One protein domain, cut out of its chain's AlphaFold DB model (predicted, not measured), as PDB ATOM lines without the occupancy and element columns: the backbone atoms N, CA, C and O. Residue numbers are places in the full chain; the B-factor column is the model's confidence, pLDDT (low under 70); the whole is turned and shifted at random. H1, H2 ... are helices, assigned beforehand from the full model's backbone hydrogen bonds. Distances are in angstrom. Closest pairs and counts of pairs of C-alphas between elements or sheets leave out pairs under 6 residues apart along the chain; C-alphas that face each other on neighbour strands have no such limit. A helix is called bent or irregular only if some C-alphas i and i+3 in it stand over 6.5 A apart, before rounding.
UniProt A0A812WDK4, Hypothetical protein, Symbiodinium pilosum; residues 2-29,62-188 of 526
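AT A GLANCE: This is residues 2 to 29 and 62 to 188 of the 526 residues of the protein "Hypothetical protein" of Symbiodinium pilosum (UniProt A0A812WDK4). Four helices, H3 to H6, form a bundle of two helical hairpins; bent H1 packs its first arm on H6, and its residues 23 to 29 stick out. The printed part has 155 residues, with six named helices, H1 to H6 in order along the chain, and no named strand; its class is all helix, with 125 of the 155 printed residues in the helices, and the whole is compact, with a radius of gyration of the C-alphas of 17.1 A and spans of 49 by 44 by 28 A.

HOW THE PARTS SIT: H1, residues 2 to 29, assigned as one helix by its hydrogen bonds, is bent: C-alphas 16 and 19 are 6.7 A apart. Arm H1a, residues 2 to 16, touches H6, residues 152 to 176, at a steep tilt of 40 degrees; closest C-alphas, Ala 12 and Lys 160, 6.0 A. H6 and H5, residues 132 to 149, form a hairpin; closest C-alphas, Thr 143 and Met 155, 6.0 A. H3, residues 75 to 99, touches H6; closest C-alphas, Val 91 and Met 165, 6.3 A. H3 and H4, residues 107 to 125, form a hairpin at 7 degrees. H2, residues 62 to 71, is near H6. In H1a, H2, H3, H6 and the arm H1b, residues 19 to 29, every O i to N i+4 pair is within hydrogen-bond range; in H4 13 of 15 are, and in H5 12 of 14.

IN THESE COORDINATES: H1a begins at C-alpha 2 (0.167, 14.185, -19.428); H6, 35.9 A long, ends at C-alpha 176 (12.080, 35.690, 6.592).

THE WHOLE: Residues 30 to 61 are not printed; the gap is 44.7 A. Residues 62 to 73 are among those with pLDDT under 70.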
ATOM      1  N   ALA A   2       0.235  12.713 -19.487       86.81
ATOM      2  CA  ALA A   2       0.167  14.185 -19.428       86.81
ATOM      3  C   ALA A   2      -1.138  14.740 -18.812       86.81
ATOM      4  O   ALA A   2      -1.098  15.627 -17.970       86.81
ATOM      5  N   ALA A   3      -2.297  14.159 -19.154       86.81
ATOM      6  CA  ALA A   3      -3.570  14.522 -18.519       86.81
ATOM      7  C   ALA A   3      -3.531  14.329 -16.995       86.81
ATOM      8  O   ALA A   3      -3.910  15.204 -16.225       86.81
ATOM      9  N   TYR A   4      -3.038  13.162 -16.572       88.06
ATOM     10  CA  TYR A   4      -2.952  12.788 -15.169       88.06
ATOM     11  C   TYR A   4      -2.009  13.714 -14.405       88.06
ATOM     12  O   TYR A   4      -2.377  14.160 -13.330       88.06
ATOM     13  N   SER A   5      -0.826  14.034 -14.939       87.25
ATOM     14  CA  SER A   5       0.108  14.937 -14.257       87.25
ATOM     15  C   SER A   5      -0.485  16.324 -14.045       87.25
ATOM     16  O   SER A   5      -0.374  16.864 -12.952       87.25
ATOM     17  N   SER A   6      -1.166  16.876 -15.050       85.62
ATOM     18  CA  SER A   6      -1.757  18.212 -14.942       85.62
ATOM     19  C   SER A   6      -2.953  18.253 -14.004       85.62
ATOM     20  O   SER A   6      -3.071  19.185 -13.217       85.62
ATOM     21  N   ILE A   7      -3.806  17.225 -14.023       83.88
ATOM     22  CA  ILE A   7      -4.882  17.090 -13.030       83.88
ATOM     23  C   ILE A   7      -4.279  16.932 -11.631       83.88
ATOM     24  O   ILE A   7      -4.701  17.613 -10.704       83.88
ATOM     25  N   MET A   8      -3.259  16.084 -11.474       86.81
ATOM     26  CA  MET A   8      -2.596  15.860 -10.189       86.81
ATOM     27  C   MET A   8      -1.930  17.114  -9.630       86.81
ATOM     28  O   MET A   8      -1.911  17.266  -8.416       86.81
ATOM     29  N   GLU A   9      -1.382  17.994 -10.466       83.44
ATOM     30  CA  GLU A   9      -0.840  19.276 -10.009       83.44
ATOM     31  C   GLU A   9      -1.918  20.195  -9.455       83.44
ATOM     32  O   GLU A   9      -1.752  20.723  -8.359       83.44
ATOM     33  N   GLN A  10      -3.030  20.344 -10.177       79.00
ATOM     34  CA  GLN A  10      -4.152  21.167  -9.727       79.00
ATOM     35  C   GLN A  10      -4.763  20.605  -8.440       79.00
ATOM     36  O   GLN A  10      -4.999  21.347  -7.491       79.00
ATOM     37  N   VAL A  11      -4.948  19.282  -8.374       81.19
ATOM     38  CA  VAL A  11      -5.449  18.601  -7.173       81.19
ATOM     39  C   VAL A  11      -4.466  18.741  -6.015       81.19
ATOM     40  O   VAL A  11      -4.884  19.059  -4.913       81.19
ATOM     41  N   ALA A  12      -3.159  18.564  -6.236       80.50
ATOM     42  CA  ALA A  12      -2.169  18.714  -5.170       80.50
ATOM     43  C   ALA A  12      -2.124  20.148  -4.625       80.50
ATOM     44  O   ALA A  12      -2.036  20.330  -3.415       80.50
ATOM     45  N   GLN A  13      -2.220  21.161  -5.491       74.94
ATOM     46  CA  GLN A  13      -2.321  22.558  -5.061       74.94
ATOM     47  C   GLN A  13      -3.617  22.815  -4.286       74.94
ATOM     48  O   GLN A  13      -3.583  23.455  -3.240       74.94
ATOM     49  N   PHE A  14      -4.748  22.288  -4.755       73.44
ATOM     50  CA  PHE A  14      -6.014  22.406  -4.039       73.44
ATOM     51  C   PHE A  14      -5.947  21.741  -2.656       73.44
ATOM     52  O   PHE A  14      -6.266  22.385  -1.661       73.44
ATOM     53  N   ASP A  15      -5.469  20.498  -2.583       75.75
ATOM     54  CA  ASP A  15      -5.361  19.712  -1.349       75.75
ATOM     55  C   ASP A  15      -4.419  20.358  -0.322       75.75
ATOM     56  O   ASP A  15      -4.716  20.355   0.872       75.75
ATOM     57  N   ASP A  16      -3.273  20.885  -0.767       74.38
ATOM     58  CA  ASP A  16      -2.241  21.417   0.131       74.38
ATOM     59  C   ASP A  16      -2.425  22.923   0.441       74.38
ATOM     60  O   ASP A  16      -1.897  23.393   1.452       74.38
ATOM     61  N   ILE A  17      -3.162  23.687  -0.384       68.25
ATOM     62  CA  ILE A  17      -3.363  25.147  -0.227       68.25
ATOM     63  C   ILE A  17      -4.823  25.484   0.058       68.25
ATOM     64  O   ILE A  17      -5.154  26.035   1.105       68.25
ATOM     65  N   THR A  18      -5.697  25.209  -0.908       66.00
ATOM     66  CA  THR A  18      -7.058  25.748  -0.927       66.00
ATOM     67  C   THR A  18      -7.929  25.066   0.111       66.00
ATOM     68  O   THR A  18      -8.680  25.734   0.816       66.00
ATOM     69  N   TRP A  19      -7.816  23.745   0.232       73.88
ATOM     70  CA  TRP A  19      -8.652  22.951   1.115       73.88
ATOM     71  C   TRP A  19      -8.412  23.248   2.603       73.88
ATOM     72  O   TRP A  19      -9.393  23.495   3.304       73.88
ATOM     73  N   PRO A  20      -7.166  23.318   3.120       70.69
ATOM     74  CA  PRO A  20      -6.928  23.673   4.517       70.69
ATOM     75  C   PRO A  20      -7.425  25.077   4.871       70.69
ATOM     76  O   PRO A  20      -8.005  25.261   5.942       70.69
ATOM     77  N   GLU A  21      -7.251  26.054   3.975       62.44
ATOM     78  CA  GLU A  21      -7.768  27.411   4.183       62.44
ATOM     79  C   GLU A  21      -9.297  27.433   4.168       62.44
ATOM     80  O   GLU A  21      -9.913  27.974   5.086       62.44
ATOM     81  N   LEU A  22      -9.929  26.775   3.189       63.41
ATOM     82  CA  LEU A  22     -11.386  26.666   3.118       63.41
ATOM     83  C   LEU A  22     -11.952  26.018   4.387       63.41
ATOM     84  O   LEU A  22     -12.881  26.551   4.987       63.41
ATOM     85  N   MET A  23     -11.348  24.921   4.849       70.00
ATOM     86  CA  MET A  23     -11.745  24.243   6.085       70.00
ATOM     87  C   MET A  23     -11.539  25.121   7.324       70.00
ATOM     88  O   MET A  23     -12.393  25.135   8.208       70.00
ATOM     89  N   SER A  24     -10.440  25.878   7.393       68.12
ATOM     90  CA  SER A  24     -10.182  26.851   8.464       68.12
ATOM     91  C   SER A  24     -11.256  27.944   8.505       68.12
ATOM     92  O   SER A  24     -11.692  28.341   9.587       68.12
ATOM     93  N   HIS A  25     -11.729  28.400   7.343       64.12
ATOM     94  CA  HIS A  25     -12.805  29.384   7.234       64.12
ATOM     95  C   HIS A  25     -14.175  28.816   7.597       64.12
ATOM     96  O   HIS A  25     -14.854  29.393   8.446       64.12
ATOM     97  N   LEU A  26     -14.544  27.663   7.037       67.38
ATOM     98  CA  LEU A  26     -15.804  26.989   7.357       67.38
ATOM     99  C   LEU A  26     -15.904  26.677   8.858       67.38
ATOM    100  O   LEU A  26     -16.946  26.898   9.469       67.38
ATOM    101  N   ALA A  27     -14.796  26.276   9.492       70.81
ATOM    102  CA  ALA A  27     -14.740  26.037  10.935       70.81
ATOM    103  C   ALA A  27     -14.915  27.310  11.792       70.81
ATOM    104  O   ALA A  27     -15.275  27.219  12.968       70.81
ATOM    105  N   ARG A  28     -14.640  28.505  11.244       73.12
ATOM    106  CA  ARG A  28     -14.903  29.785  11.929       73.12
ATOM    107  C   ARG A  28     -16.364  30.204  11.809       73.12
ATOM    108  O   ARG A  28     -16.873  30.805  12.753       73.12
ATOM    109  N   GLU A  29     -16.997  29.923  10.672       72.69
ATOM    110  CA  GLU A  29     -18.399  30.269  10.409       72.69
ATOM    111  C   GLU A  29     -19.360  29.388  11.206       72.69
ATOM    112  O   GLU A  29     -20.322  29.903  11.774       72.69
ATOM    113  N   LEU A  62       3.617  -3.995  -4.104       50.84
ATOM    114  CA  LEU A  62       4.660  -4.910  -4.578       50.84
ATOM    115  C   LEU A  62       4.585  -5.264  -6.076       50.84
ATOM    116  O   LEU A  62       5.628  -5.538  -6.662       50.84
ATOM    117  N   SER A  63       3.406  -5.283  -6.713       53.91
ATOM    118  CA  SER A  63       3.331  -5.495  -8.177       53.91
ATOM    119  C   SER A  63       3.629  -4.219  -8.930       53.91
ATOM    120  O   SER A  63       4.293  -4.307  -9.951       53.91
ATOM    121  N   LEU A  64       3.245  -3.055  -8.401       52.50
ATOM    122  CA  LEU A  64       3.628  -1.784  -8.993       52.50
ATOM    123  C   LEU A  64       5.155  -1.618  -8.936       52.50
ATOM    124  O   LEU A  64       5.765  -1.404  -9.975       52.50
ATOM    125  N   LEU A  65       5.781  -1.928  -7.791       54.12
ATOM    126  CA  LEU A  65       7.245  -2.018  -7.669       54.12
ATOM    127  C   LEU A  65       7.875  -3.086  -8.587       54.12
ATOM    128  O   LEU A  65       8.969  -2.878  -9.103       54.12
ATOM    129  N   ARG A  66       7.222  -4.235  -8.829       55.59
ATOM    130  CA  ARG A  66       7.716  -5.262  -9.777       55.59
ATOM    131  C   ARG A  66       7.561  -4.857 -11.244       55.59
ATOM    132  O   ARG A  66       8.408  -5.227 -12.052       55.59
ATOM    133  N   ILE A  67       6.493  -4.148 -11.596       56.81
ATOM    134  CA  ILE A  67       6.258  -3.598 -12.936       56.81
ATOM    135  C   ILE A  67       7.271  -2.475 -13.195       56.81
ATOM    136  O   ILE A  67       7.899  -2.453 -14.250       56.81
ATOM    137  N   GLU A  68       7.533  -1.633 -12.195       57.69
ATOM    138  CA  GLU A  68       8.584  -0.611 -12.218       57.69
ATOM    139  C   GLU A  68       9.983  -1.234 -12.348       57.69
ATOM    140  O   GLU A  68      10.759  -0.816 -13.205       57.69
ATOM    141  N   ALA A  69      10.284  -2.302 -11.599       58.16
ATOM    142  CA  ALA A  69      11.559  -3.018 -11.704       58.16
ATOM    143  C   ALA A  69      11.774  -3.683 -13.077       58.16
ATOM    144  O   ALA A  69      12.907  -3.783 -13.543       58.16
ATOM    145  N   ARG A  70      10.702  -4.126 -13.751       59.16
ATOM    146  CA  ARG A  70      10.778  -4.687 -15.113       59.16
ATOM    147  C   ARG A  70      10.953  -3.607 -16.184       59.16
ATOM    148  O   ARG A  70      11.654  -3.849 -17.161       59.16
ATOM    149  N   HIS A  71      10.372  -2.422 -16.003       55.78
ATOM    150  CA  HIS A  71      10.529  -1.294 -16.932       55.78
ATOM    151  C   HIS A  71      11.834  -0.497 -16.738       55.78
ATOM    152  O   HIS A  71      12.251   0.236 -17.637       55.78
ATOM    153  N   ALA A  72      12.526  -0.677 -15.611       56.66
ATOM    154  CA  ALA A  72      13.828  -0.068 -15.335       56.66
ATOM    155  C   ALA A  72      15.013  -0.702 -16.101       56.66
ATOM    156  O   ALA A  72      16.142  -0.264 -15.929       56.66
ATOM    157  N   GLN A  73      14.797  -1.706 -16.963       58.97
ATOM    158  CA  GLN A  73      15.881  -2.403 -17.684       58.97
ATOM    159  C   GLN A  73      16.500  -1.605 -18.857       58.97
ATOM    160  O   GLN A  73      17.238  -2.166 -19.663       58.97
ATOM    161  N   GLY A  74      16.224  -0.300 -18.964       71.50
ATOM    162  CA  GLY A  74      16.870   0.602 -19.917       71.50
ATOM    163  C   GLY A  74      17.797   1.584 -19.202       71.50
ATOM    164  O   GLY A  74      17.423   2.162 -18.186       71.50
ATOM    165  N   SER A  75      18.982   1.847 -19.764       75.19
ATOM    166  CA  SER A  75      19.929   2.824 -19.195       75.19
ATOM    167  C   SER A  75      19.323   4.228 -19.037       75.19
ATOM    168  O   SER A  75      19.711   4.976 -18.142       75.19
ATOM    169  N   SER A  76      18.335   4.585 -19.864       87.56
ATOM    170  CA  SER A  76      17.594   5.844 -19.749       87.56
ATOM    171  C   SER A  76      16.550   5.834 -18.629       87.56
ATOM    172  O   SER A  76      16.400   6.844 -17.944       87.56
ATOM    173  N   THR A  77      15.841   4.722 -18.405       88.12
ATOM    174  CA  THR A  77      14.810   4.638 -17.358       88.12
ATOM    175  C   THR A  77      15.441   4.606 -15.972       88.12
ATOM    176  O   THR A  77      14.979   5.323 -15.085       88.12
ATOM    177  N   GLU A  78      16.547   3.880 -15.798       87.69
ATOM    178  CA  GLU A  78      17.329   3.891 -14.559       87.69
ATOM    179  C   GLU A  78      17.856   5.297 -14.232       87.69
ATOM    180  O   GLU A  78      17.685   5.769 -13.108       87.69
ATOM    181  N   ALA A  79      18.409   6.011 -15.221       90.25
ATOM    182  CA  ALA A  79      18.879   7.384 -15.035       90.25
ATOM    183  C   ALA A  79      17.744   8.332 -14.609       90.25
ATOM    184  O   ALA A  79      17.912   9.111 -13.670       90.25
ATOM    185  N   ILE A  80      16.566   8.237 -15.240       92.75
ATOM    186  CA  ILE A  80      15.388   9.035 -14.869       92.75
ATOM    187  C   ILE A  80      14.963   8.725 -13.427       92.75
ATOM    188  O   ILE A  80      14.718   9.644 -12.645       92.75
ATOM    189  N   LEU A  81      14.896   7.451 -13.034       91.06
ATOM    190  CA  LEU A  81      14.507   7.069 -11.674       91.06
ATOM    191  C   LEU A  81      15.555   7.488 -10.628       91.06
ATOM    192  O   LEU A  81      15.180   7.901  -9.527       91.06
ATOM    193  N   ALA A  82      16.843   7.453 -10.976       90.31
ATOM    194  CA  ALA A  82      17.930   7.937 -10.129       90.31
ATOM    195  C   ALA A  82      17.838   9.453  -9.891       90.31
ATOM    196  O   ALA A  82      17.927   9.893  -8.742       90.31
ATOM    197  N   VAL A  83      17.575  10.245 -10.940       93.19
ATOM    198  CA  VAL A  83      17.311  11.690 -10.814       93.19
ATOM    199  C   VAL A  83      16.093  11.929  -9.924       93.19
ATOM    200  O   VAL A  83      16.155  12.746  -9.008       93.19
ATOM    201  N   SER A  84      15.006  11.173 -10.122       93.88
ATOM    202  CA  SER A  84      13.812  11.286  -9.278       93.88
ATOM    203  C   SER A  84      14.150  11.013  -7.808       93.88
ATOM    204  O   SER A  84      13.782  11.797  -6.943       93.88
ATOM    205  N   ALA A  85      14.925   9.968  -7.490       91.88
ATOM    206  CA  ALA A  85      15.374   9.701  -6.121       91.88
ATOM    207  C   ALA A  85      16.219  10.844  -5.524       91.88
ATOM    208  O   ALA A  85      15.977  11.229  -4.378       91.88
ATOM    209  N   ALA A  86      17.145  11.415  -6.300       93.88
ATOM    210  CA  ALA A  86      17.947  12.563  -5.880       93.88
ATOM    211  C   ALA A  86      17.079  13.802  -5.594       93.88
ATOM    212  O   ALA A  86      17.294  14.479  -4.590       93.88
ATOM    213  N   LEU A  87      16.053  14.059  -6.416       94.75
ATOM    214  CA  LEU A  87      15.083  15.132  -6.178       94.75
ATOM    215  C   LEU A  87      14.324  14.940  -4.868       94.75
ATOM    216  O   LEU A  87      14.185  15.892  -4.107       94.75
ATOM    217  N   ARG A  88      13.864  13.718  -4.566       93.81
ATOM    218  CA  ARG A  88      13.137  13.451  -3.312       93.81
ATOM    219  C   ARG A  88      13.989  13.775  -2.088       93.81
ATOM    220  O   ARG A  88      13.487  14.365  -1.133       93.81
ATOM    221  N   GLN A  89      15.266  13.395  -2.132       95.25
ATOM    222  CA  GLN A  89      16.213  13.698  -1.067       95.25
ATOM    223  C   GLN A  89      16.445  15.211  -0.954       95.25
ATOM    224  O   GLN A  89      16.312  15.762   0.134       95.25
ATOM    225  N   ALA A  90      16.681  15.895  -2.077       96.69
ATOM    226  CA  ALA A  90      16.884  17.342  -2.101       96.69
ATOM    227  C   ALA A  90      15.664  18.126  -1.587       96.69
ATOM    228  O   ALA A  90      15.823  19.115  -0.873       96.69
ATOM    229  N   VAL A  91      14.443  17.669  -1.886       96.06
ATOM    230  CA  VAL A  91      13.209  18.239  -1.325       96.06
ATOM    231  C   VAL A  91      13.175  18.049   0.191       96.06
ATOM    232  O   VAL A  91      12.973  19.018   0.917       96.06
ATOM    233  N   ALA A  92      13.406  16.832   0.693       94.69
ATOM    234  CA  ALA A  92      13.398  16.565   2.132       94.69
ATOM    235  C   ALA A  92      14.445  17.403   2.887       94.69
ATOM    236  O   ALA A  92      14.140  17.991   3.928       94.69
ATOM    237  N   ASP A  93      15.650  17.519   2.331       96.94
ATOM    238  CA  ASP A  93      16.717  18.344   2.894       96.94
ATOM    239  C   ASP A  93      16.390  19.839   2.799       96.94
ATOM    240  O   ASP A  93      16.646  20.574   3.749       96.94
ATOM    241  N   THR A  94      15.727  20.286   1.725       96.69
ATOM    242  CA  THR A  94      15.196  21.654   1.617       96.69
ATOM    243  C   THR A  94      14.237  21.949   2.763       96.69
ATOM    244  O   THR A  94      14.437  22.931   3.468       96.69
ATOM    245  N   HIS A  95      13.248  21.084   3.016       94.44
ATOM    246  CA  HIS A  95      12.338  21.253   4.156       94.44
ATOM    247  C   HIS A  95      13.111  21.370   5.476       94.44
ATOM    248  O   HIS A  95      12.911  22.332   6.211       94.44
ATOM    249  N   ARG A  96      14.064  20.463   5.732       96.19
ATOM    250  CA  ARG A  96      14.899  20.497   6.940       96.19
ATOM    251  C   ARG A  96      15.714  21.792   7.061       96.19
ATOM    252  O   ARG A  96      15.818  22.325   8.160       96.19
ATOM    253  N   ILE A  97      16.300  22.287   5.971       96.69
ATOM    254  CA  ILE A  97      17.089  23.531   5.959       96.69
ATOM    255  C   ILE A  97      16.204  24.734   6.284       96.69
ATOM    256  O   ILE A  97      16.609  25.584   7.073       96.69
ATOM    257  N   LEU A  98      15.004  24.795   5.700       95.19
ATOM    258  CA  LEU A  98      14.050  25.872   5.960       95.19
ATOM    259  C   LEU A  98      13.509  25.817   7.395       95.19
ATOM    260  O   LEU A  98      13.368  26.856   8.028       95.19
ATOM    261  N   ASP A  99      13.259  24.621   7.933       93.75
ATOM    262  CA  ASP A  99      12.800  24.423   9.315       93.75
ATOM    263  C   ASP A  99      13.894  24.740  10.349       93.75
ATOM    264  O   ASP A  99      13.602  25.194  11.453       93.75
ATOM    265  N   ALA A 100      15.164  24.511  10.002       95.50
ATOM    266  CA  ALA A 100      16.310  24.821  10.854       95.50
ATOM    267  C   ALA A 100      16.666  26.318  10.878       95.50
ATOM    268  O   ALA A 100      17.520  26.731  11.668       95.50
ATOM    269  N   HIS A 101      16.048  27.135  10.022       94.94
ATOM    270  CA  HIS A 101      16.286  28.569   9.999       94.94
ATOM    271  C   HIS A 101      15.667  29.235  11.236       94.94
ATOM    272  O   HIS A 101      14.455  29.382  11.355       94.94
ATOM    273  N   GLY A 102      16.521  29.639  12.176       91.25
ATOM    274  CA  GLY A 102      16.127  30.429  13.346       91.25
ATOM    275  C   GLY A 102      16.474  31.913  13.209       91.25
ATOM    276  O   GLY A 102      17.227  32.297  12.317       91.25
ATOM    277  N   ALA A 103      16.033  32.731  14.172       82.62
ATOM    278  CA  ALA A 103      16.226  34.191  14.191       82.62
ATOM    279  C   ALA A 103      17.691  34.671  14.049       82.62
ATOM    280  O   ALA A 103      17.929  35.792  13.611       82.62
ATOM    281  N   ASN A 104      18.674  33.830  14.393       86.25
ATOM    282  CA  ASN A 104      20.106  34.149  14.301       86.25
ATOM    283  C   ASN A 104      20.789  33.569  13.047       86.25
ATOM    284  O   ASN A 104      22.009  33.661  12.909       86.25
ATOM    285  N   THR A 105      20.035  32.939  12.141       91.56
ATOM    286  CA  THR A 105      20.576  32.331  10.919       91.56
ATOM    287  C   THR A 105      20.533  33.344   9.786       91.56
ATOM    288  O   THR A 105      19.500  33.950   9.524       91.56
ATOM    289  N   SER A 106      21.643  33.538   9.071       92.88
ATOM    290  CA  SER A 106      21.631  34.448   7.924       92.88
ATOM    291  C   SER A 106      20.920  33.819   6.717       92.88
ATOM    292  O   SER A 106      21.048  32.620   6.433       92.88
ATOM    293  N   MET A 107      20.204  34.646   5.951       92.06
ATOM    294  CA  MET A 107      19.578  34.228   4.688       92.06
ATOM    295  C   MET A 107      20.609  33.727   3.671       92.06
ATOM    296  O   MET A 107      20.338  32.779   2.941       92.06
ATOM    297  N   ASN A 108      21.820  34.294   3.677       92.75
ATOM    298  CA  ASN A 108      22.922  33.855   2.816       92.75
ATOM    299  C   ASN A 108      23.406  32.443   3.163       92.75
ATOM    300  O   ASN A 108      23.635  31.644   2.259       92.75
ATOM    301  N   LEU A 109      23.529  32.114   4.455       94.69
ATOM    302  CA  LEU A 109      23.900  30.764   4.882       94.69
ATOM    303  C   LEU A 109      22.822  29.747   4.487       94.69
ATOM    304  O   LEU A 109      23.134  28.676   3.976       94.69
ATOM    305  N   THR A 110      21.552  30.120   4.657       95.69
ATOM    306  CA  THR A 110      20.407  29.288   4.254       95.69
ATOM    307  C   THR A 110      20.409  29.052   2.743       95.69
ATOM    308  O   THR A 110      20.350  27.909   2.299       95.69
ATOM    309  N   ALA A 111      20.569  30.113   1.947       95.06
ATOM    310  CA  ALA A 111      20.675  30.031   0.491       95.06
ATOM    311  C   ALA A 111      21.858  29.162   0.038       95.06
ATOM    312  O   ALA A 111      21.716  28.376  -0.894       95.06
ATOM    313  N   HIS A 112      23.004  29.254   0.717       96.31
ATOM    314  CA  HIS A 112      24.168  28.417   0.436       96.31
ATOM    315  C   HIS A 112      23.893  26.928   0.713       96.31
ATOM    316  O   HIS A 112      24.219  26.084  -0.120       96.31
ATOM    317  N   HIS A 113      23.244  26.584   1.832       97.38
ATOM    318  CA  HIS A 113      22.852  25.195   2.110       97.38
ATOM    319  C   HIS A 113      21.841  24.660   1.088       97.38
ATOM    320  O   HIS A 113      21.961  23.516   0.645       97.38
ATOM    321  N   LEU A 114      20.878  25.486   0.666       96.69
ATOM    322  CA  LEU A 114      19.957  25.115  -0.409       96.69
ATOM    323  C   LEU A 114      20.717  24.873  -1.715       96.69
ATOM    324  O   LEU A 114      20.558  23.819  -2.323       96.69
ATOM    325  N   GLN A 115      21.614  25.777  -2.108       96.75
ATOM    326  CA  GLN A 115      22.436  25.606  -3.305       96.75
ATOM    327  C   GLN A 115      23.232  24.294  -3.279       96.75
ATOM    328  O   GLN A 115      23.257  23.570  -4.273       96.75
ATOM    329  N   GLN A 116      23.856  23.954  -2.147       97.69
ATOM    330  CA  GLN A 116      24.587  22.693  -1.993       97.69
ATOM    331  C   GLN A 116      23.672  21.470  -2.132       97.69
ATOM    332  O   GLN A 116      24.036  20.508  -2.810       97.69
ATOM    333  N   THR A 117      22.476  21.533  -1.547       97.50
ATOM    334  CA  THR A 117      21.457  20.474  -1.616       97.50
ATOM    335  C   THR A 117      21.007  20.218  -3.056       97.50
ATOM    336  O   THR A 117      20.880  19.071  -3.484       97.50
ATOM    337  N   TRP A 118      20.828  21.285  -3.836       97.19
ATOM    338  CA  TRP A 118      20.361  21.210  -5.221       97.19
ATOM    339  C   TRP A 118      21.469  20.975  -6.250       97.19
ATOM    340  O   TRP A 118      21.175  20.652  -7.400       97.19
ATOM    341  N   HIS A 119      22.741  21.066  -5.862       96.94
ATOM    342  CA  HIS A 119      23.873  20.968  -6.787       96.94
ATOM    343  C   HIS A 119      23.925  19.646  -7.559       96.94
ATOM    344  O   HIS A 119      24.109  19.639  -8.775       96.94
ATOM    345  N   VAL A 120      23.738  18.518  -6.869       95.50
ATOM    346  CA  VAL A 120      23.761  17.182  -7.490       95.50
ATOM    347  C   VAL A 120      22.606  16.986  -8.482       95.50
ATOM    348  O   VAL A 120      22.902  16.698  -9.647       95.50
ATOM    349  N   PRO A 121      21.322  17.165  -8.102       95.62
ATOM    350  CA  PRO A 121      20.223  16.994  -9.050       95.62
ATOM    351  C   PRO A 121      20.293  18.015 -10.193       95.62
ATOM    352  O   PRO A 121      20.065  17.652 -11.348       95.62
ATOM    353  N   CYS A 122      20.697  19.265  -9.935       95.44
ATOM    354  CA  CYS A 122      20.824  20.248 -11.010       95.44
ATOM    355  C   CYS A 122      21.957  19.959 -11.987       95.44
ATOM    356  O   CYS A 122      21.791  20.200 -13.180       95.44
ATOM    357  N   ARG A 123      23.078  19.389 -11.533       95.56
ATOM    358  CA  ARG A 123      24.139  18.934 -12.438       95.56
ATOM    359  C   ARG A 123      23.635  17.857 -13.403       95.56
ATOM    360  O   ARG A 123      24.052  17.849 -14.555       95.56
ATOM    361  N   GLN A 124      22.750  16.970 -12.945       94.00
ATOM    362  CA  GLN A 124      22.172  15.909 -13.777       94.00
ATOM    363  C   GLN A 124      21.127  16.444 -14.769       94.00
ATOM    364  O   GLN A 124      21.060  15.968 -15.897       94.00
ATOM    365  N   MET A 125      20.335  17.441 -14.368       93.69
ATOM    366  CA  MET A 125      19.261  18.012 -15.197       93.69
ATOM    367  C   MET A 125      19.691  19.223 -16.042       93.69
ATOM    368  O   MET A 125      18.927  19.676 -16.895       93.69
ATOM    369  N   GLY A 126      20.881  19.775 -15.794       92.44
ATOM    370  CA  GLY A 126      21.368  20.996 -16.434       92.44
ATOM    371  C   GLY A 126      20.660  22.271 -15.956       92.44
ATOM    372  O   GLY A 126      20.282  23.089 -16.792       92.44
ATOM    373  N   CYS A 127      20.460  22.442 -14.642       92.69
ATOM    374  CA  CYS A 127      19.956  23.694 -14.048       92.69
ATOM    375  C   CYS A 127      20.991  24.440 -13.202       92.69
ATOM    376  O   CYS A 127      22.007  23.881 -12.788       92.69
ATOM    377  N   ASP A 128      20.720  25.721 -12.936       93.56
ATOM    378  CA  ASP A 128      21.456  26.509 -11.951       93.56
ATOM    379  C   ASP A 128      20.949  26.177 -10.541       93.56
ATOM    380  O   ASP A 128      19.858  26.577 -10.137       93.56
ATOM    381  N   ALA A 129      21.767  25.460  -9.771       95.50
ATOM    382  CA  ALA A 129      21.452  25.103  -8.392       95.50
ATOM    383  C   ALA A 129      21.357  26.314  -7.454       95.50
ATOM    384  O   ALA A 129      20.877  26.156  -6.342       95.50
ATOM    385  N   SER A 130      21.832  27.499  -7.855       94.19
ATOM    386  CA  SER A 130      21.730  28.734  -7.069       94.19
ATOM    387  C   SER A 130      20.436  29.516  -7.319       94.19
ATOM    388  O   SER A 130      20.225  30.549  -6.683       94.19
ATOM    389  N   ASN A 131      19.576  29.037  -8.224       91.00
ATOM    390  CA  ASN A 131      18.331  29.689  -8.603       91.00
ATOM    391  C   ASN A 131      17.143  28.722  -8.500       91.00
ATOM    392  O   ASN A 131      16.964  27.834  -9.335       91.00
ATOM    393  N   MET A 132      16.269  28.937  -7.515       89.56
ATOM    394  CA  MET A 132      15.103  28.084  -7.282       89.56
ATOM    395  C   MET A 132      14.148  28.031  -8.472       89.56
ATOM    396  O   MET A 132      13.490  27.019  -8.696       89.56
ATOM    397  N   HIS A 133      14.076  29.103  -9.264       86.69
ATOM    398  CA  HIS A 133      13.241  29.092 -10.456       86.69
ATOM    399  C   HIS A 133      13.735  28.053 -11.477       86.69
ATOM    400  O   HIS A 133      12.936  27.305 -12.040       86.69
ATOM    401  N   ASP A 134      15.053  27.938 -11.663       89.25
ATOM    402  CA  ASP A 134      15.635  26.953 -12.578       89.25
ATOM    403  C   ASP A 134      15.514  25.530 -12.019       89.25
ATOM    404  O   ASP A 134      15.244  24.599 -12.779       89.25
ATOM    405  N   VAL A 135      15.613  25.363 -10.695       92.25
ATOM    406  CA  VAL A 135      15.293  24.102 -10.003       92.25
ATOM    407  C   VAL A 135      13.847  23.675 -10.276       92.25
ATOM    408  O   VAL A 135      13.591  22.528 -10.656       92.25
ATOM    409  N   PHE A 136      12.893  24.595 -10.120       89.75
ATOM    410  CA  PHE A 136      11.473  24.325 -10.328       89.75
ATOM    411  C   PHE A 136      11.195  23.912 -11.775       89.75
ATOM    412  O   PHE A 136      10.526  22.905 -12.021       89.75
ATOM    413  N   VAL A 137      11.761  24.624 -12.752       87.81
ATOM    414  CA  VAL A 137      11.609  24.276 -14.170       87.81
ATOM    415  C   VAL A 137      12.287  22.950 -14.515       87.81
ATOM    416  O   VAL A 137      11.711  22.140 -15.246       87.81
ATOM    417  N   ALA A 138      13.468  22.670 -13.965       90.81
ATOM    418  CA  ALA A 138      14.127  21.381 -14.156       90.81
ATOM    419  C   ALA A 138      13.291  20.217 -13.606       90.81
ATOM    420  O   ALA A 138      13.184  19.180 -14.260       90.81
ATOM    421  N   SER A 139      12.603  20.409 -12.476       92.06
ATOM    422  CA  SER A 139      11.666  19.410 -11.953       92.06
ATOM    423  C   SER A 139      10.491  19.140 -12.906       92.06
ATOM    424  O   SER A 139      10.089  17.989 -13.060       92.06
ATOM    425  N   HIS A 140       9.977  20.141 -13.632       90.12
ATOM    426  CA  HIS A 140       8.961  19.896 -14.670       90.12
ATOM    427  C   HIS A 140       9.518  19.070 -15.832       90.12
ATOM    428  O   HIS A 140       8.851  18.155 -16.319       90.12
ATOM    429  N   ARG A 141      10.761  19.338 -16.259       90.62
ATOM    430  CA  ARG A 141      11.436  18.527 -17.288       90.62
ATOM    431  C   ARG A 141      11.613  17.079 -16.834       90.62
ATOM    432  O   ARG A 141      11.389  16.168 -17.625       90.62
ATOM    433  N   GLN A 142      11.940  16.862 -15.565       92.94
ATOM    434  CA  GLN A 142      12.032  15.521 -15.003       92.94
ATOM    435  C   GLN A 142      10.671  14.808 -14.982       92.94
ATOM    436  O   GLN A 142      10.572  13.657 -15.408       92.94
ATOM    437  N   THR A 143       9.596  15.500 -14.602       91.81
ATOM    438  CA  THR A 143       8.231  14.958 -14.677       91.81
ATOM    439  C   THR A 143       7.862  14.569 -16.115       91.81
ATOM    440  O   THR A 143       7.255  13.524 -16.348       91.81
ATOM    441  N   MET A 144       8.304  15.349 -17.105       89.94
ATOM    442  CA  MET A 144       8.137  15.021 -18.525       89.94
ATOM    443  C   MET A 144       8.948  13.795 -18.950       89.94
ATOM    444  O   MET A 144       8.469  13.015 -19.773       89.94
ATOM    445  N   ALA A 145      10.145  13.606 -18.393       90.94
ATOM    446  CA  ALA A 145      10.946  12.405 -18.608       90.94
ATOM    447  C   ALA A 145      10.244  11.174 -18.010       90.94
ATOM    448  O   ALA A 145      10.131  10.139 -18.668       90.94
ATOM    449  N   LEU A 146       9.645  11.311 -16.821       90.94
ATOM    450  CA  LEU A 146       8.847  10.253 -16.197       90.94
ATOM    451  C   LEU A 146       7.639   9.829 -17.044       90.94
ATOM    452  O   LEU A 146       7.258   8.657 -16.984       90.94
ATOM    453  N   PHE A 147       7.086  10.700 -17.899       87.06
ATOM    454  CA  PHE A 147       6.027  10.298 -18.838       87.06
ATOM    455  C   PHE A 147       6.469   9.172 -19.773       87.06
ATOM    456  O   PHE A 147       5.633   8.369 -20.173       87.06
ATOM    457  N   GLN A 148       7.759   9.110 -20.117       87.88
ATOM    458  CA  GLN A 148       8.314   8.090 -21.010       87.88
ATOM    459  C   GLN A 148       8.508   6.743 -20.303       87.88
ATOM    460  O   GLN A 148       8.604   5.710 -20.956       87.88
ATOM    461  N   THR A 149       8.547   6.746 -18.969       86.25
ATOM    462  CA  THR A 149       8.833   5.557 -18.152       86.25
ATOM    463  C   THR A 149       7.579   4.795 -17.717       86.25
ATOM    464  O   THR A 149       7.691   3.692 -17.194       86.25
ATOM    465  N   ASN A 150       6.385   5.383 -17.885       83.12
ATOM    466  CA  ASN A 150       5.116   4.890 -17.327       83.12
ATOM    467  C   ASN A 150       5.121   4.666 -15.796       83.12
ATOM    468  O   ASN A 150       4.199   4.050 -15.261       83.12
ATOM    469  N   ALA A 151       6.097   5.212 -15.062       84.94
ATOM    470  CA  ALA A 151       6.183   5.124 -13.605       84.94
ATOM    471  C   ALA A 151       5.220   6.121 -12.927       84.94
ATOM    472  O   ALA A 151       5.616   7.174 -12.417       84.94
ATOM    473  N   VAL A 152       3.918   5.808 -12.947       85.81
ATOM    474  CA  VAL A 152       2.847   6.694 -12.445       85.81
ATOM    475  C   VAL A 152       3.044   7.061 -10.973       85.81
ATOM    476  O   VAL A 152       2.816   8.214 -10.600       85.81
ATOM    477  N   ALA A 153       3.489   6.122 -10.132       83.31
ATOM    478  CA  ALA A 153       3.693   6.389  -8.711       83.31
ATOM    479  C   ALA A 153       4.841   7.376  -8.467       83.31
ATOM    480  O   ALA A 153       4.677   8.305  -7.674       83.31
ATOM    481  N   HIS A 154       5.956   7.229  -9.189       86.69
ATOM    482  CA  HIS A 154       7.069   8.180  -9.147       86.69
ATOM    483  C   HIS A 154       6.633   9.576  -9.587       86.69
ATOM    484  O   HIS A 154       6.886  10.548  -8.882       86.69
ATOM    485  N   MET A 155       5.896   9.670 -10.695       90.00
ATOM    486  CA  MET A 155       5.365  10.938 -11.194       90.00
ATOM    487  C   MET A 155       4.417  11.602 -10.184       90.00
ATOM    488  O   MET A 155       4.550  12.790  -9.902       90.00
ATOM    489  N   ARG A 156       3.488  10.838  -9.591       89.12
ATOM    490  CA  ARG A 156       2.569  11.339  -8.556       89.12
ATOM    491  C   ARG A 156       3.331  11.882  -7.349       89.12
ATOM    492  O   ARG A 156       2.985  12.941  -6.826       89.12
ATOM    493  N   LEU A 157       4.334  11.138  -6.884       88.44
ATOM    494  CA  LEU A 157       5.143  11.521  -5.733       88.44
ATOM    495  C   LEU A 157       5.969  12.777  -6.025       88.44
ATOM    496  O   LEU A 157       5.991  13.680  -5.195       88.44
ATOM    497  N   GLU A 158       6.590  12.856  -7.202       91.88
ATOM    498  CA  GLU A 158       7.395  14.003  -7.626       91.88
ATOM    499  C   GLU A 158       6.558  15.282  -7.729       91.88
ATOM    500  O   GLU A 158       6.954  16.309  -7.185       91.88
ATOM    501  N   ILE A 159       5.363  15.208  -8.329       90.50
ATOM    502  CA  ILE A 159       4.423  16.338  -8.400       90.50
ATOM    503  C   ILE A 159       4.058  16.831  -6.997       90.50
ATOM    504  O   ILE A 159       4.191  18.018  -6.705       90.50
ATOM    505  N   LYS A 160       3.644  15.923  -6.102       89.81
ATOM    506  CA  LYS A 160       3.273  16.288  -4.727       89.81
ATOM    507  C   LYS A 160       4.433  16.928  -3.972       89.81
ATOM    508  O   LYS A 160       4.245  17.912  -3.268       89.81
ATOM    509  N   GLN A 161       5.633  16.375  -4.107       91.50
ATOM    510  CA  GLN A 161       6.815  16.916  -3.446       91.50
ATOM    511  C   GLN A 161       7.222  18.277  -4.006       91.50
ATOM    512  O   GLN A 161       7.552  19.161  -3.222       91.50
ATOM    513  N   ARG A 162       7.142  18.474  -5.329       91.75
ATOM    514  CA  ARG A 162       7.390  19.775  -5.959       91.75
ATOM    515  C   ARG A 162       6.426  20.836  -5.437       91.75
ATOM    516  O   ARG A 162       6.890  21.892  -5.022       91.75
ATOM    517  N   VAL A 163       5.121  20.551  -5.421       85.69
ATOM    518  CA  VAL A 163       4.100  21.491  -4.920       85.69
ATOM    519  C   VAL A 163       4.350  21.826  -3.447       85.69
ATOM    520  O   VAL A 163       4.412  22.997  -3.085       85.69
ATOM    521  N   LYS A 164       4.594  20.822  -2.597       87.88
ATOM    522  CA  LYS A 164       4.892  21.046  -1.170       87.88
ATOM    523  C   LYS A 164       6.155  21.859  -0.935       87.88
ATOM    524  O   LYS A 164       6.166  22.727  -0.064       87.88
ATOM    525  N   MET A 165       7.207  21.572  -1.694       92.00
ATOM    526  CA  MET A 165       8.458  22.311  -1.627       92.00
ATOM    527  C   MET A 165       8.247  23.768  -2.040       92.00
ATOM    528  O   MET A 165       8.664  24.658  -1.308       92.00
ATOM    529  N   ASP A 166       7.589  24.010  -3.176       85.88
ATOM    530  CA  ASP A 166       7.298  25.355  -3.681       85.88
ATOM    531  C   ASP A 166       6.526  26.170  -2.637       85.88
ATOM    532  O   ASP A 166       6.968  27.242  -2.229       85.88
ATOM    533  N   LEU A 167       5.464  25.597  -2.069       81.75
ATOM    534  CA  LEU A 167       4.691  26.239  -1.006       81.75
ATOM    535  C   LEU A 167       5.496  26.496   0.262       81.75
ATOM    536  O   LEU A 167       5.384  27.568   0.861       81.75
ATOM    537  N   ARG A 168       6.322  25.534   0.689       88.81
ATOM    538  CA  ARG A 168       7.178  25.721   1.867       88.81
ATOM    539  C   ARG A 168       8.166  26.849   1.638       88.81
ATOM    540  O   ARG A 168       8.406  27.623   2.556       88.81
ATOM    541  N   VAL A 169       8.722  26.945   0.438       87.62
ATOM    542  CA  VAL A 169       9.702  27.965   0.077       87.62
ATOM    543  C   VAL A 169       9.038  29.333  -0.041       87.62
ATOM    544  O   VAL A 169       9.548  30.286   0.537       87.62
ATOM    545  N   GLN A 170       7.872  29.434  -0.681       82.38
ATOM    546  CA  GLN A 170       7.077  30.666  -0.717       82.38
ATOM    547  C   GLN A 170       6.756  31.156   0.701       82.38
ATOM    548  O   GLN A 170       7.034  32.309   1.029       82.38
ATOM    549  N   ARG A 171       6.285  30.259   1.581       81.94
ATOM    550  CA  ARG A 171       6.050  30.565   3.002       81.94
ATOM    551  C   ARG A 171       7.338  30.907   3.753       81.94
ATOM    552  O   ARG A 171       7.345  31.779   4.605       81.94
ATOM    553  N   PHE A 172       8.453  30.257   3.459       88.81
ATOM    554  CA  PHE A 172       9.708  30.580   4.128       88.81
ATOM    555  C   PHE A 172      10.175  31.992   3.781       88.81
ATOM    556  O   PHE A 172      10.501  32.782   4.670       88.81
ATOM    557  N   ILE A 173      10.172  32.325   2.488       84.31
ATOM    558  CA  ILE A 173      10.508  33.672   2.040       84.31
ATOM    559  C   ILE A 173       9.490  34.637   2.660       84.31
ATOM    560  O   ILE A 173       9.875  35.735   3.031       84.31
ATOM    561  N   ALA A 174       8.220  34.239   2.842       76.31
ATOM    562  CA  ALA A 174       7.183  35.079   3.440       76.31
ATOM    563  C   ALA A 174       7.597  35.660   4.778       76.31
ATOM    564  O   ALA A 174       7.442  36.848   5.037       76.31
ATOM    565  N   GLU A 175       8.072  34.744   5.611       83.56
ATOM    566  CA  GLU A 175       8.329  34.929   7.023       83.56
ATOM    567  C   GLU A 175       9.693  35.595   7.237       83.56
ATOM    568  O   GLU A 175       9.843  36.382   8.165       83.56
ATOM    569  N   HIS A 176      10.674  35.319   6.367       86.94
ATOM    570  CA  HIS A 176      12.080  35.690   6.592       86.94
ATOM    571  C   HIS A 176      12.667  36.623   5.518       86.94
ATOM    572  O   HIS A 176      13.708  37.250   5.712       86.94
ATOM    573  N   GLY A 177      12.025  36.721   4.356       77.62
ATOM    574  CA  GLY A 177      12.488  37.422   3.156       77.62
ATOM    575  C   GLY A 177      12.243  38.927   3.177       77.62
ATOM    576  O   GLY A 177      11.807  39.494   2.172       77.62
ATOM    577  N   HIS A 178      12.528  39.596   4.296       69.69
ATOM    578  CA  HIS A 178      12.399  41.048   4.377       69.69
ATOM    579  C   HIS A 178      13.197  41.714   3.238       69.69
ATOM    580  O   HIS A 178      14.394  41.474   3.068       69.69
ATOM    581  N   LYS A 179      12.526  42.575   2.459       62.44
ATOM    582  CA  LYS A 179      13.071  43.343   1.316       62.44
ATOM    583  C   LYS A 179      13.379  42.547   0.038       62.44
ATOM    584  O   LYS A 179      14.109  43.052  -0.813       62.44
ATOM    585  N   GLY A 180      12.838  41.338  -0.129       58.00
ATOM    586  CA  GLY A 180      12.913  40.611  -1.407       58.00
ATOM    587  C   GLY A 180      14.325  40.173  -1.821       58.00
ATOM    588  O   GLY A 180      14.551  39.818  -2.974       58.00
ATOM    589  N   GLN A 181      15.289  40.188  -0.896       69.19
ATOM    590  CA  GLN A 181      16.671  39.778  -1.148       69.19
ATOM    591  C   GLN A 181      16.914  38.365  -0.621       69.19
ATOM    592  O   GLN A 181      17.715  38.155   0.288       69.19
ATOM    593  N   PHE A 182      16.224  37.374  -1.188       81.12
ATOM    594  CA  PHE A 182      16.663  35.990  -1.045       81.12
ATOM    595  C   PHE A 182      17.493  35.622  -2.281       81.12
ATOM    596  O   PHE A 182      16.918  35.446  -3.351       81.12
ATOM    597  N   PRO A 183      18.836  35.525  -2.188       83.69
ATOM    598  CA  PRO A 183      19.713  35.385  -3.360       83.69
ATOM    599  C   PRO A 183      19.489  34.095  -4.161       83.69
ATOM    600  O   PRO A 183      19.957  33.999  -5.298       83.69
ATOM    601  N   PHE A 184      18.771  33.142  -3.563       84.88
ATOM    602  CA  PHE A 184      18.336  31.882  -4.153       84.88
ATOM    603  C   PHE A 184      17.095  32.023  -5.058       84.88
ATOM    604  O   PHE A 184      16.776  31.106  -5.806       84.88
ATOM    605  N   PHE A 185      16.389  33.157  -5.013       81.81
ATOM    606  CA  PHE A 185      15.262  33.471  -5.892       81.81
ATOM    607  C   PHE A 185      15.648  34.592  -6.849       81.81
ATOM    608  O   PHE A 185      15.686  35.765  -6.475       81.81
ATOM    609  N   ARG A 186      15.926  34.240  -8.105       80.88
ATOM    610  CA  ARG A 186      16.150  35.219  -9.171       80.88
ATOM    611  C   ARG A 186      15.024  35.123 -10.195       80.88
ATOM    612  O   ARG A 186      14.457  34.044 -10.376       80.88
ATOM    613  N   PRO A 187      14.675  36.236 -10.866       70.44
ATOM    614  CA  PRO A 187      13.758  36.184 -11.992       70.44
ATOM    615  C   PRO A 187      14.221  35.139 -13.006       70.44
ATOM    616  O   PRO A 187      15.421  34.982 -13.239       70.44
ATOM    617  N   SER A 188      13.254  34.451 -13.602       64.00
ATOM    618  CA  SER A 188      13.486  33.442 -14.625       64.00
ATOM    619  C   SER A 188      14.366  33.960 -15.764       64.00
ATOM    620  O   SER A 188      14.188  35.081 -16.250       64.00
TER     621      SER A 188